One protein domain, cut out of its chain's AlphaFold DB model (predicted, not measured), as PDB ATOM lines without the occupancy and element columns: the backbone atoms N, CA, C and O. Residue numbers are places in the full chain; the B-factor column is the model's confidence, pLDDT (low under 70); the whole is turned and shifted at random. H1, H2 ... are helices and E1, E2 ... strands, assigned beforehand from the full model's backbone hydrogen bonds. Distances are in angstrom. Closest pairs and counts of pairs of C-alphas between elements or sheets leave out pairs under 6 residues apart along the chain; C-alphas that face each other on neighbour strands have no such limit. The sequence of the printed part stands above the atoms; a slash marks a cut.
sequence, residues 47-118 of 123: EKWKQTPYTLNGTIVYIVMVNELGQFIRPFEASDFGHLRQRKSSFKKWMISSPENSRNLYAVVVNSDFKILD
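AT A GLANCE: This is residues 47 to 118 of the 123 residues of an uncharacterized protein of Entamoeba histolytica KU27 (UniProt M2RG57). Two longer strands, E2 and E6, lie side by side in the middle of one strongly twisted sheet, and short strands fan out beside different parts of them: E1 and E3 along E2, E5 and E7 along E6, with E4 beyond E5. Two short helices pack on this sheet at separate places, H1 by E2 and E3, H2 by E5. The printed part has 72 residues, with two named helices and seven named strands; along the chain H1 comes first, then E1, E2 and E3, then H2, and then E4, E5, E6 and E7; the sheet is branched, its neighbour pairs E1 and E2, E2 and E3, E2 and E6, E4 and E5, E5 and E6, and E6 and E7 are antiparallel, and the class is mixed, helices and strands. The whole is compact, with a radius of gyration of the C-alphas of 11.8 A, and spans 33 by 24 by 21 A.

IN THESE COORDINATES: Find C-alpha 47 at (6.821, -30.145, 17.870), where H1 begins; it runs to residue 51. E1 follows at residues 53 to 56, then E2, residues 59 to 66, runs 21.0 A from C-alpha 59 at (-2.397, -36.369, 3.508). E3 is residues 72 to 75. H2, residues 78 to 83, is 10.0 A long, and E4, residues 84 to 86, follows directly. E5 is residues 95 to 97, E6 is residues 105 to 110 and 14.9 A long, and E7, residues 116 to 118, ends at C-alpha 118, (-8.474, -41.491, 14.523).

HOW THE PARTS SIT: Start with E2 and E6, antiparallel at 162 degrees, where N 64 and O 108 are 2.9 A apart, within hydrogen-bond range. On the other side of E2 lie E1, with N 54 and O 61 at 2.8 A, and E3, with N 65 and O 74 at 2.9 A; E1 E2 E3 is a meander, each strand the antiparallel neighbour of the one before. E4 E5 E6 E7 is another: N 85 and O 96 are 2.8 A apart between E4 and E5, N 97 and O 105 2.8 A between E5 and E6, and N 109 and O 118 2.8 A between E6 and E7. H1 is on the sheet at a height of 6.8 A, only just over E2, with 3 of its C-alphas falling on it; the closest C-alphas of H1 and E3 are those of Trp 49 and Pro 75, 5.1 A apart. H2 is on the sheet at a height of 9.7 A, only just over E5, with 3 of its C-alphas falling on it, and runs across the strands, at 88 degrees to E5 on the local plane. H1 and H2 are apart. Of the O i to N i+4 pairs 0 of 1 in H1 and 0 of 2 in H2 are within hydrogen-bond range; of the O i to N i+3 pairs, 2 of 2 and 2 of 3.

THE WHOLE: Look to Gly 58 and Asn 101 for the two C-alphas farthest apart, 37.2 A. The printed part has no cut and no long link. Its mean pLDDT is 77.9, and the model's confidence is under 70 at residues 87 to 93, 95 and 97 to 103.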
ATOM      1  N   GLU A  47       7.317 -29.468  19.081       75.38
ATOM      2  CA  GLU A  47       6.821 -30.145  17.870       75.38
ATOM      3  C   GLU A  47       7.388 -31.567  17.672       75.38
ATOM      4  O   GLU A  47       7.326 -32.121  16.578       75.38
ATOM      5  N   LYS A  48       7.932 -32.199  18.724       81.06
ATOM      6  CA  LYS A  48       8.480 -33.567  18.692       81.06
ATOM      7  C   LYS A  48       7.479 -34.586  18.153       81.06
ATOM      8  O   LYS A  48       7.869 -35.580  17.558       81.06
ATOM      9  N   TRP A  49       6.188 -34.330  18.315       80.00
ATOM     10  CA  TRP A  49       5.124 -35.159  17.766       80.00
ATOM     11  C   TRP A  49       5.133 -35.243  16.225       80.00
ATOM     12  O   TRP A  49       4.687 -36.249  15.682       80.00
ATOM     13  N   LYS A  50       5.713 -34.257  15.518       85.94
ATOM     14  CA  LYS A  50       5.883 -34.270  14.053       85.94
ATOM     15  C   LYS A  50       7.012 -35.193  13.562       85.94
ATOM     16  O   LYS A  50       7.241 -35.295  12.362       85.94
ATOM     17  N   GLN A  51       7.734 -35.873  14.457       82.12
ATOM     18  CA  GLN A  51       8.872 -36.736  14.093       82.12
ATOM     19  C   GLN A  51       8.472 -38.040  13.389       82.12
ATOM     20  O   GLN A  51       9.335 -38.748  12.882       82.12
ATOM     21  N   THR A  52       7.180 -38.371  13.355       77.69
ATOM     22  CA  THR A  52       6.673 -39.654  12.842       77.69
ATOM     23  C   THR A  52       5.597 -39.438  11.770       77.69
ATOM     24  O   THR A  52       4.427 -39.760  11.990       77.69
ATOM     25  N   PRO A  53       5.949 -38.831  10.621       87.62
ATOM     26  CA  PRO A  53       4.997 -38.596   9.546       87.62
ATOM     27  C   PRO A  53       4.622 -39.904   8.839       87.62
ATOM     28  O   PRO A  53       5.473 -40.729   8.518       87.62
ATOM     29  N   TYR A  54       3.341 -40.041   8.528       81.56
ATOM     30  CA  TYR A  54       2.764 -41.092   7.699       81.56
ATOM     31  C   TYR A  54       1.896 -40.453   6.619       81.56
ATOM     32  O   TYR A  54       1.291 -39.403   6.829       81.56
ATOM     33  N   THR A  55       1.798 -41.098   5.461       82.81
ATOM     34  CA  THR A  55       0.878 -40.671   4.405       82.81
ATOM     35  C   THR A  55      -0.391 -41.508   4.470       82.81
ATOM     36  O   THR A  55      -0.355 -42.716   4.254       82.81
ATOM     37  N   LEU A  56      -1.524 -40.858   4.730       80.88
ATOM     38  CA  LEU A  56      -2.851 -41.464   4.706       80.88
ATOM     39  C   LEU A  56      -3.686 -40.758   3.636       80.88
ATOM     40  O   LEU A  56      -3.965 -39.567   3.755       80.88
ATOM     41  N   ASN A  57      -4.065 -41.477   2.574       84.56
ATOM     42  CA  ASN A  57      -4.851 -40.939   1.452       84.56
ATOM     43  C   ASN A  57      -4.273 -39.632   0.862       84.56
ATOM     44  O   ASN A  57      -5.004 -38.683   0.593       84.56
ATOM     45  N   GLY A  58      -2.946 -39.552   0.714       82.12
ATOM     46  CA  GLY A  58      -2.254 -38.364   0.192       82.12
ATOM     47  C   GLY A  58      -2.097 -37.206   1.188       82.12
ATOM     48  O   GLY A  58      -1.518 -36.184   0.835       82.12
ATOM     49  N   THR A  59      -2.560 -37.358   2.432       85.62
ATOM     50  CA  THR A  59      -2.397 -36.369   3.508       85.62
ATOM     51  C   THR A  59      -1.320 -36.821   4.490       85.62
ATOM     52  O   THR A  59      -1.256 -38.000   4.841       85.62
ATOM     53  N   ILE A  60      -0.478 -35.891   4.954       87.19
ATOM     54  CA  ILE A  60       0.496 -36.167   6.018       87.19
ATOM     55  C   ILE A  60      -0.229 -36.162   7.365       87.19
ATOM     56  O   ILE A  60      -0.823 -35.161   7.767       87.19
ATOM     57  N   VAL A  61      -0.145 -37.287   8.060       89.25
ATOM     58  CA  VAL A  61      -0.626 -37.478   9.427       89.25
ATOM     59  C   VAL A  61       0.527 -37.945  10.305       89.25
ATOM     60  O   VAL A  61       1.569 -38.353   9.801       89.25
ATOM     61  N   TYR A  62       0.353 -37.904  11.617       88.38
ATOM     62  CA  TYR A  62       1.377 -38.324  12.570       88.38
ATOM     63  C   TYR A  62       0.772 -39.302  13.560       88.38
ATOM     64  O   TYR A  62      -0.371 -39.122  13.977       88.38
ATOM     65  N   ILE A  63       1.517 -40.339  13.935       86.94
ATOM     66  CA  ILE A  63       1.068 -41.279  14.966       86.94
ATOM     67  C   ILE A  63       1.777 -40.916  16.260       86.94
ATOM     68  O   ILE A  63       2.998 -40.788  16.313       86.94
ATOM     69  N   VAL A  64       1.006 -40.716  17.318       87.81
ATOM     70  CA  VAL A  64       1.528 -40.221  18.590       87.81
ATOM     71  C   VAL A  64       0.956 -41.015  19.746       87.81
ATOM     72  O   VAL A  64      -0.120 -41.607  19.652       87.81
ATOM     73  N   MET A  65       1.685 -40.992  20.856       87.69
ATOM     74  CA  MET A  65       1.262 -41.595  22.106       87.69
ATOM     75  C   MET A  65       0.659 -40.526  23.002       87.69
ATOM     76  O   MET A  65       1.337 -39.563  23.375       87.69
ATOM     77  N   VAL A  66      -0.611 -40.709  23.355       84.75
ATOM     78  CA  VAL A  66      -1.355 -39.815  24.244       84.75
ATOM     79  C   VAL A  66      -1.789 -40.521  25.522       84.75
ATOM     80  O   VAL A  66      -1.854 -41.749  25.587       84.75
ATOM     81  N   ASN A  67      -2.100 -39.746  26.559       84.44
ATOM     82  CA  ASN A  67      -2.783 -40.269  27.740       84.44
ATOM     83  C   ASN A  67      -4.304 -40.403  27.504       84.44
ATOM     84  O   ASN A  67      -4.825 -40.099  26.432       84.44
ATOM     85  N   GLU A  68      -5.044 -40.835  28.524       78.75
ATOM     86  CA  GLU A  68      -6.507 -41.001  28.463       78.75
ATOM     87  C   GLU A  68      -7.287 -39.705  28.161       78.75
ATOM     88  O   GLU A  68      -8.404 -39.751  27.632       78.75
ATOM     89  N   LEU A  69      -6.675 -38.552  28.446       81.12
ATOM     90  CA  LEU A  69      -7.215 -37.221  28.176       81.12
ATOM     91  C   LEU A  69      -6.896 -36.727  26.755       81.12
ATOM     92  O   LEU A  69      -7.432 -35.703  26.343       81.12
ATOM     93  N   GLY A  70      -6.074 -37.450  25.985       79.31
ATOM     94  CA  GLY A  70      -5.640 -37.047  24.643       79.31
ATOM     95  C   GLY A  70      -4.421 -36.119  24.628       79.31
ATOM     96  O   GLY A  70      -4.116 -35.531  23.595       79.31
ATOM     97  N   GLN A  71      -3.713 -35.980  25.750       84.44
ATOM     98  CA  GLN A  71      -2.528 -35.128  25.843       84.44
ATOM     99  C   GLN A  71      -1.300 -35.863  25.313       84.44
ATOM    100  O   GLN A  71      -1.087 -37.027  25.655       84.44
ATOM    101  N   PHE A  72      -0.481 -35.171  24.519       86.00
ATOM    102  CA  PHE A  72       0.778 -35.698  23.999       86.00
ATOM    103  C   PHE A  72       1.714 -36.159  25.122       86.00
ATOM    104  O   PHE A  72       1.994 -35.396  26.044       86.00
ATOM    105  N   ILE A  73       2.241 -37.378  25.002       87.00
ATOM    106  CA  ILE A  73       3.275 -37.916  25.894       87.00
ATOM    107  C   ILE A  73       4.597 -38.077  25.143       87.00
ATOM    108  O   ILE A  73       5.627 -37.592  25.608       87.00
ATOM    109  N   ARG A  74       4.579 -38.758  23.988       87.81
ATOM    110  CA  ARG A  74       5.773 -39.002  23.163       87.81
ATOM    111  C   ARG A  74       5.418 -39.383  21.716       87.81
ATOM    112  O   ARG A  74       4.268 -39.746  21.454       87.81
ATOM    113  N   PRO A  75       6.377 -39.311  20.773       87.12
ATOM    114  CA  PRO A  75       6.199 -39.862  19.432       87.12
ATOM    115  C   PRO A  75       5.936 -41.370  19.485       87.12
ATOM    116  O   PRO A  75       6.342 -42.046  20.433       87.12
ATOM    117  N   PHE A  76       5.245 -41.883  18.471       85.00
ATOM    118  CA  PHE A  76       5.050 -43.318  18.305       85.00
ATOM    119  C   PHE A  76       6.332 -43.983  17.789       85.00
ATOM    120  O   PHE A  76       6.897 -43.547  16.789       85.00
ATOM    121  N   GLU A  77       6.796 -45.036  18.450       84.19
ATOM    122  CA  GLU A  77       8.040 -45.723  18.102       84.19
ATOM    123  C   GLU A  77       7.760 -47.086  17.460       84.19
ATOM    124  O   GLU A  77       6.719 -47.700  17.675       84.19
ATOM    125  N   ALA A  78       8.715 -47.612  16.688       80.06
ATOM    126  CA  ALA A  78       8.553 -48.920  16.048       80.06
ATOM    127  C   ALA A  78       8.342 -50.065  17.064       80.06
ATOM    128  O   ALA A  78       7.634 -51.031  16.785       80.06
ATOM    129  N   SER A  79       8.912 -49.937  18.264       80.81
ATOM    130  CA  SER A  79       8.730 -50.869  19.382       80.81
ATOM    131  C   SER A  79       7.287 -50.907  19.905       80.81
ATOM    132  O   SER A  79       6.865 -51.919  20.469       80.81
ATOM    133  N   ASP A  80       6.496 -49.850  19.694       80.00
ATOM    134  CA  ASP A  80       5.113 -49.780  20.163       80.00
ATOM    135  C   ASP A  80       4.182 -50.700  19.377       80.00
ATOM    136  O   ASP A  80       3.207 -51.187  19.947       80.00
ATOM    137  N   PHE A  81       4.488 -50.999  18.108       77.50
ATOM    138  CA  PHE A  81       3.657 -51.883  17.281       77.50
ATOM    139  C   PHE A  81       3.437 -53.254  17.931       77.50
ATOM    140  O   PHE A  81       2.324 -53.772  17.893       77.50
ATOM    141  N   GLY A  82       4.462 -53.810  18.586       74.38
ATOM    142  CA  GLY A  82       4.366 -55.095  19.292       74.38
ATOM    143  C   GLY A  82       3.477 -55.063  20.543       74.38
ATOM    144  O   GLY A  82       3.075 -56.112  21.043       74.38
ATOM    145  N   HIS A  83       3.145 -53.871  21.038       75.75
ATOM    146  CA  HIS A  83       2.373 -53.660  22.262       75.75
ATOM    147  C   HIS A  83       0.963 -53.121  21.994       75.75
ATOM    148  O   HIS A  83       0.175 -52.997  22.936       75.75
ATOM    149  N   LEU A  84       0.628 -52.825  20.733       79.19
ATOM    150  CA  LEU A  84      -0.687 -52.332  20.344       79.19
ATOM    151  C   LEU A  84      -1.756 -53.404  20.551       79.19
ATOM    152  O   LEU A  84      -1.710 -54.496  19.987       79.19
ATOM    153  N   ARG A  85      -2.761 -53.072  21.359       75.81
ATOM    154  CA  ARG A  85      -3.913 -53.928  21.632       75.81
ATOM    155  C   ARG A  85      -5.198 -53.150  21.417       75.81
ATOM    156  O   ARG A  85      -5.375 -52.036  21.915       75.81
ATOM    157  N   GLN A  86      -6.137 -53.768  20.708       70.75
ATOM    158  CA  GLN A  86      -7.483 -53.231  20.577       70.75
ATOM    159  C   GLN A  86      -8.237 -53.418  21.898       70.75
ATOM    160  O   GLN A  86      -8.361 -54.534  22.412       70.75
ATOM    161  N   ARG A  87      -8.778 -52.333  22.457       66.69
ATOM    162  CA  ARG A  87      -9.673 -52.442  23.613       66.69
ATOM    163  C   ARG A  87     -11.050 -52.898  23.131       66.69
ATOM    164  O   ARG A  87     -11.687 -52.212  22.340       66.69
ATOM    165  N   LYS A  88     -11.539 -54.032  23.641       62.94
ATOM    166  CA  LYS A  88     -12.850 -54.605  23.268       62.94
ATOM    167  C   LYS A  88     -14.057 -53.748  23.681       62.94
ATOM    168  O   LYS A  88     -15.153 -53.975  23.188       62.94
ATOM    169  N   SER A  89     -13.877 -52.797  24.598       56.78
ATOM    170  CA  SER A  89     -14.971 -51.999  25.157       56.78
ATOM    171  C   SER A  89     -14.481 -50.612  25.575       56.78
ATOM    172  O   SER A  89     -14.020 -50.399  26.696       56.78
ATOM    173  N   SER A  90     -14.533 -49.660  24.649       56.53
ATOM    174  CA  SER A  90     -14.555 -48.236  24.978       56.53
ATOM    175  C   SER A  90     -15.245 -47.449  23.871       56.53
ATOM    176  O   SER A  90     -15.049 -47.717  22.689       56.53
ATOM    177  N   PHE A  91     -16.015 -46.431  24.264       55.62
ATOM    178  CA  PHE A  91     -16.610 -45.441  23.355       55.62
ATOM    179  C   PHE A  91     -15.561 -44.767  22.448       55.62
ATOM    180  O   PHE A  91     -15.885 -44.325  21.348       55.62
ATOM    181  N   LYS A  92     -14.292 -44.731  22.880       57.06
ATOM    182  CA  LYS A  92     -13.137 -44.341  22.065       57.06
ATOM    183  C   LYS A  92     -12.478 -45.590  21.470       57.06
ATOM    184  O   LYS A  92     -12.028 -46.456  22.217       57.06
ATOM    185  N   LYS A  93     -12.389 -45.668  20.140       63.12
ATOM    186  CA  LYS A  93     -11.799 -46.794  19.382       63.12
ATOM    187  C   LYS A  93     -10.262 -46.778  19.348       63.12
ATOM    188  O   LYS A  93      -9.674 -47.182  18.362       63.12
ATOM    189  N   TRP A  94      -9.608 -46.254  20.378       70.19
ATOM    190  CA  TRP A  94      -8.162 -46.035  20.355       70.19
ATOM    191  C   TRP A  94      -7.412 -47.323  20.710       70.19
ATOM    192  O   TRP A  94      -7.821 -48.037  21.630       70.19
ATOM    193  N   MET A  95      -6.318 -47.622  20.003       69.88
ATOM    194  CA  MET A  95      -5.439 -48.728  20.382       69.88
ATOM    195  C   MET A  95      -4.614 -48.360  21.611       69.88
ATOM    196  O   MET A  95      -4.081 -47.256  21.715       69.88
ATOM    197  N   ILE A  96      -4.523 -49.303  22.543       71.69
ATOM    198  CA  ILE A  96      -3.755 -49.158  23.776       71.69
ATOM    199  C   ILE A  96      -2.364 -49.729  23.529       71.69
ATOM    200  O   ILE A  96      -2.250 -50.845  23.030       71.69
ATOM    201  N   SER A  97      -1.329 -48.998  23.923       67.25
ATOM    202  CA  SER A  97       0.001 -49.549  24.154       67.25
ATOM    203  C   SER A  97       0.263 -49.503  25.656       67.25
ATOM    204  O   SER A  97       0.288 -48.432  26.273       67.25
ATOM    205  N   SER A  98       0.418 -50.684  26.245       64.06
ATOM    206  CA  SER A  98       0.807 -50.850  27.643       64.06
ATOM    207  C   SER A  98       2.066 -51.710  27.670       64.06
ATOM    208  O   SER A  98       1.945 -52.937  27.714       64.06
ATOM    209  N   PRO A  99       3.273 -51.120  27.606       57.72
ATOM    210  CA  PRO A  99       4.465 -51.847  28.010       57.72
ATOM    211  C   PRO A  99       4.291 -52.240  29.485       57.72
ATOM    212  O   PRO A  99       3.796 -51.445  30.291       57.72
ATOM    213  N   GLU A 100       4.587 -53.499  29.808       50.69
ATOM    214  CA  GLU A 100       4.375 -54.106  31.127       50.69
ATOM    215  C   GLU A 100       4.746 -53.130  32.262       50.69
ATOM    216  O   GLU A 100       5.883 -52.679  32.357       50.69
ATOM    217  N   ASN A 101       3.768 -52.788  33.111       52.28
ATOM    218  CA  ASN A 101       3.863 -51.874  34.265       52.28
ATOM    219  C   ASN A 101       3.837 -50.350  34.021       52.28
ATOM    220  O   ASN A 101       4.026 -49.598  34.981       52.28
ATOM    221  N   SER A 102       3.535 -49.844  32.820       58.44
ATOM    222  CA  SER A 102       3.331 -48.396  32.616       58.44
ATOM    223  C   SER A 102       1.862 -47.962  32.675       58.44
ATOM    224  O   SER A 102       0.938 -48.749  32.472       58.44
ATOM    225  N   ARG A 103       1.631 -46.653  32.889       69.19
ATOM    226  CA  ARG A 103       0.328 -46.019  32.606       69.19
ATOM    227  C   ARG A 103      -0.087 -46.365  31.172       69.19
ATOM    228  O   ARG A 103       0.763 -46.344  30.282       69.19
ATOM    229  N   ASN A 104      -1.371 -46.660  30.960       76.62
ATOM    230  CA  ASN A 104      -1.904 -46.936  29.625       76.62
ATOM    231  C   ASN A 104      -1.674 -45.719  28.725       76.62
ATOM    232  O   ASN A 104      -2.148 -44.622  29.033       76.62
ATOM    233  N   LEU A 105      -0.967 -45.930  27.622       84.38
ATOM    234  CA  LEU A 105      -0.841 -44.953  26.554       84.38
ATOM    235  C   LEU A 105      -1.733 -45.375  25.393       84.38
ATOM    236  O   LEU A 105      -2.010 -46.557  25.191       84.38
ATOM    237  N   TYR A 106      -2.186 -44.396  24.627       84.81
ATOM    238  CA  TYR A 106      -3.076 -44.615  23.501       84.81
ATOM    239  C   TYR A 106      -2.392 -44.123  22.237       84.81
ATOM    240  O   TYR A 106      -1.952 -42.976  22.175       84.81
ATOM    241  N   ALA A 107      -2.308 -44.995  21.240       86.38
ATOM    242  CA  ALA A 107      -1.838 -44.614  19.922       86.38
ATOM    243  C   ALA A 107      -2.985 -43.940  19.165       86.38
ATOM    244  O   ALA A 107      -4.074 -44.509  19.010       86.38
ATOM    245  N   VAL A 108      -2.740 -42.722  18.691       85.44
ATOM    246  CA  VAL A 108      -3.704 -41.934  17.916       85.44
ATOM    247  C   VAL A 108      -3.038 -41.317  16.695       85.44
ATOM    248  O   VAL A 108      -1.845 -41.015  16.706       85.44
ATOM    249  N   VAL A 109      -3.826 -41.133  15.643       87.19
ATOM    250  CA  VAL A 109      -3.450 -40.405  14.432       87.19
ATOM    251  C   VAL A 109      -3.839 -38.944  14.616       87.19
ATOM    252  O   VAL A 109      -4.985 -38.659  14.963       87.19
ATOM    253  N   VAL A 110      -2.919 -38.018  14.355       87.06
ATOM    254  CA  VAL A 110      -3.150 -36.568  14.411       87.06
ATOM    255  C   VAL A 110      -2.798 -35.879  13.090       87.06
ATOM    256  O   VAL A 110      -1.987 -36.384  12.313       87.06
ATOM    257  N   ASN A 111      -3.405 -34.720  12.826       88.25
ATOM    258  CA  ASN A 111      -3.051 -33.851  11.695       88.25
ATOM    259  C   ASN A 111      -1.887 -32.888  12.039       88.25
ATOM    260  O   ASN A 111      -1.325 -32.939  13.131       88.25
ATOM    261  N   SER A 112      -1.558 -31.967  11.124       86.44
ATOM    262  CA  SER A 112      -0.540 -30.910  11.299       86.44
ATOM    263  C   SER A 112      -0.815 -29.898  12.418       86.44
ATOM    264  O   SER A 112       0.105 -29.181  12.809       86.44
ATOM    265  N   ASP A 113      -2.029 -29.883  12.962       86.69
ATOM    266  CA  ASP A 113      -2.454 -29.007  14.058       86.69
ATOM    267  C   ASP A 113      -2.635 -29.788  15.370       86.69
ATOM    268  O   ASP A 113      -3.261 -29.298  16.305       86.69
ATOM    269  N   PHE A 114      -2.142 -31.031  15.430       83.62
ATOM    270  CA  PHE A 114      -2.317 -31.948  16.559       83.62
ATOM    271  C   PHE A 114      -3.783 -32.331  16.859       83.62
ATOM    272  O   PHE A 114      -4.108 -32.846  17.929       83.62
ATOM    273  N   LYS A 115      -4.701 -32.148  15.905       85.25
ATOM    274  CA  LYS A 115      -6.077 -32.643  16.037       85.25
ATOM    275  C   LYS A 115      -6.107 -34.146  15.822       85.25
ATOM    276  O   LYS A 115      -5.662 -34.629  14.782       85.25
ATOM    277  N   ILE A 116      -6.672 -34.872  16.784       84.19
ATOM    278  CA  ILE A 116      -6.868 -36.324  16.704       84.19
ATOM    279  C   ILE A 116      -7.879 -36.637  15.596       84.19
ATOM    280  O   ILE A 116      -9.030 -36.210  15.658       84.19
ATOM    281  N   LEU A 117      -7.435 -37.393  14.594       81.12
ATOM    282  CA  LEU A 117      -8.222 -37.826  13.441       81.12
ATOM    283  C   LEU A 117      -8.826 -39.214  13.655       81.12
ATOM    284  O   LEU A 117      -9.985 -39.450  13.324       81.12
ATOM    285  N   ASP A 118      -8.043 -40.130  14.219       75.69
ATOM    286  CA  ASP A 118      -8.474 -41.491  14.523       75.69
ATOM    287  C   ASP A 118      -7.691 -42.027  15.725       75.69
ATOM    288  O   ASP A 118      -6.558 -41.619  15.978       75.69
TER     289      ASP A 118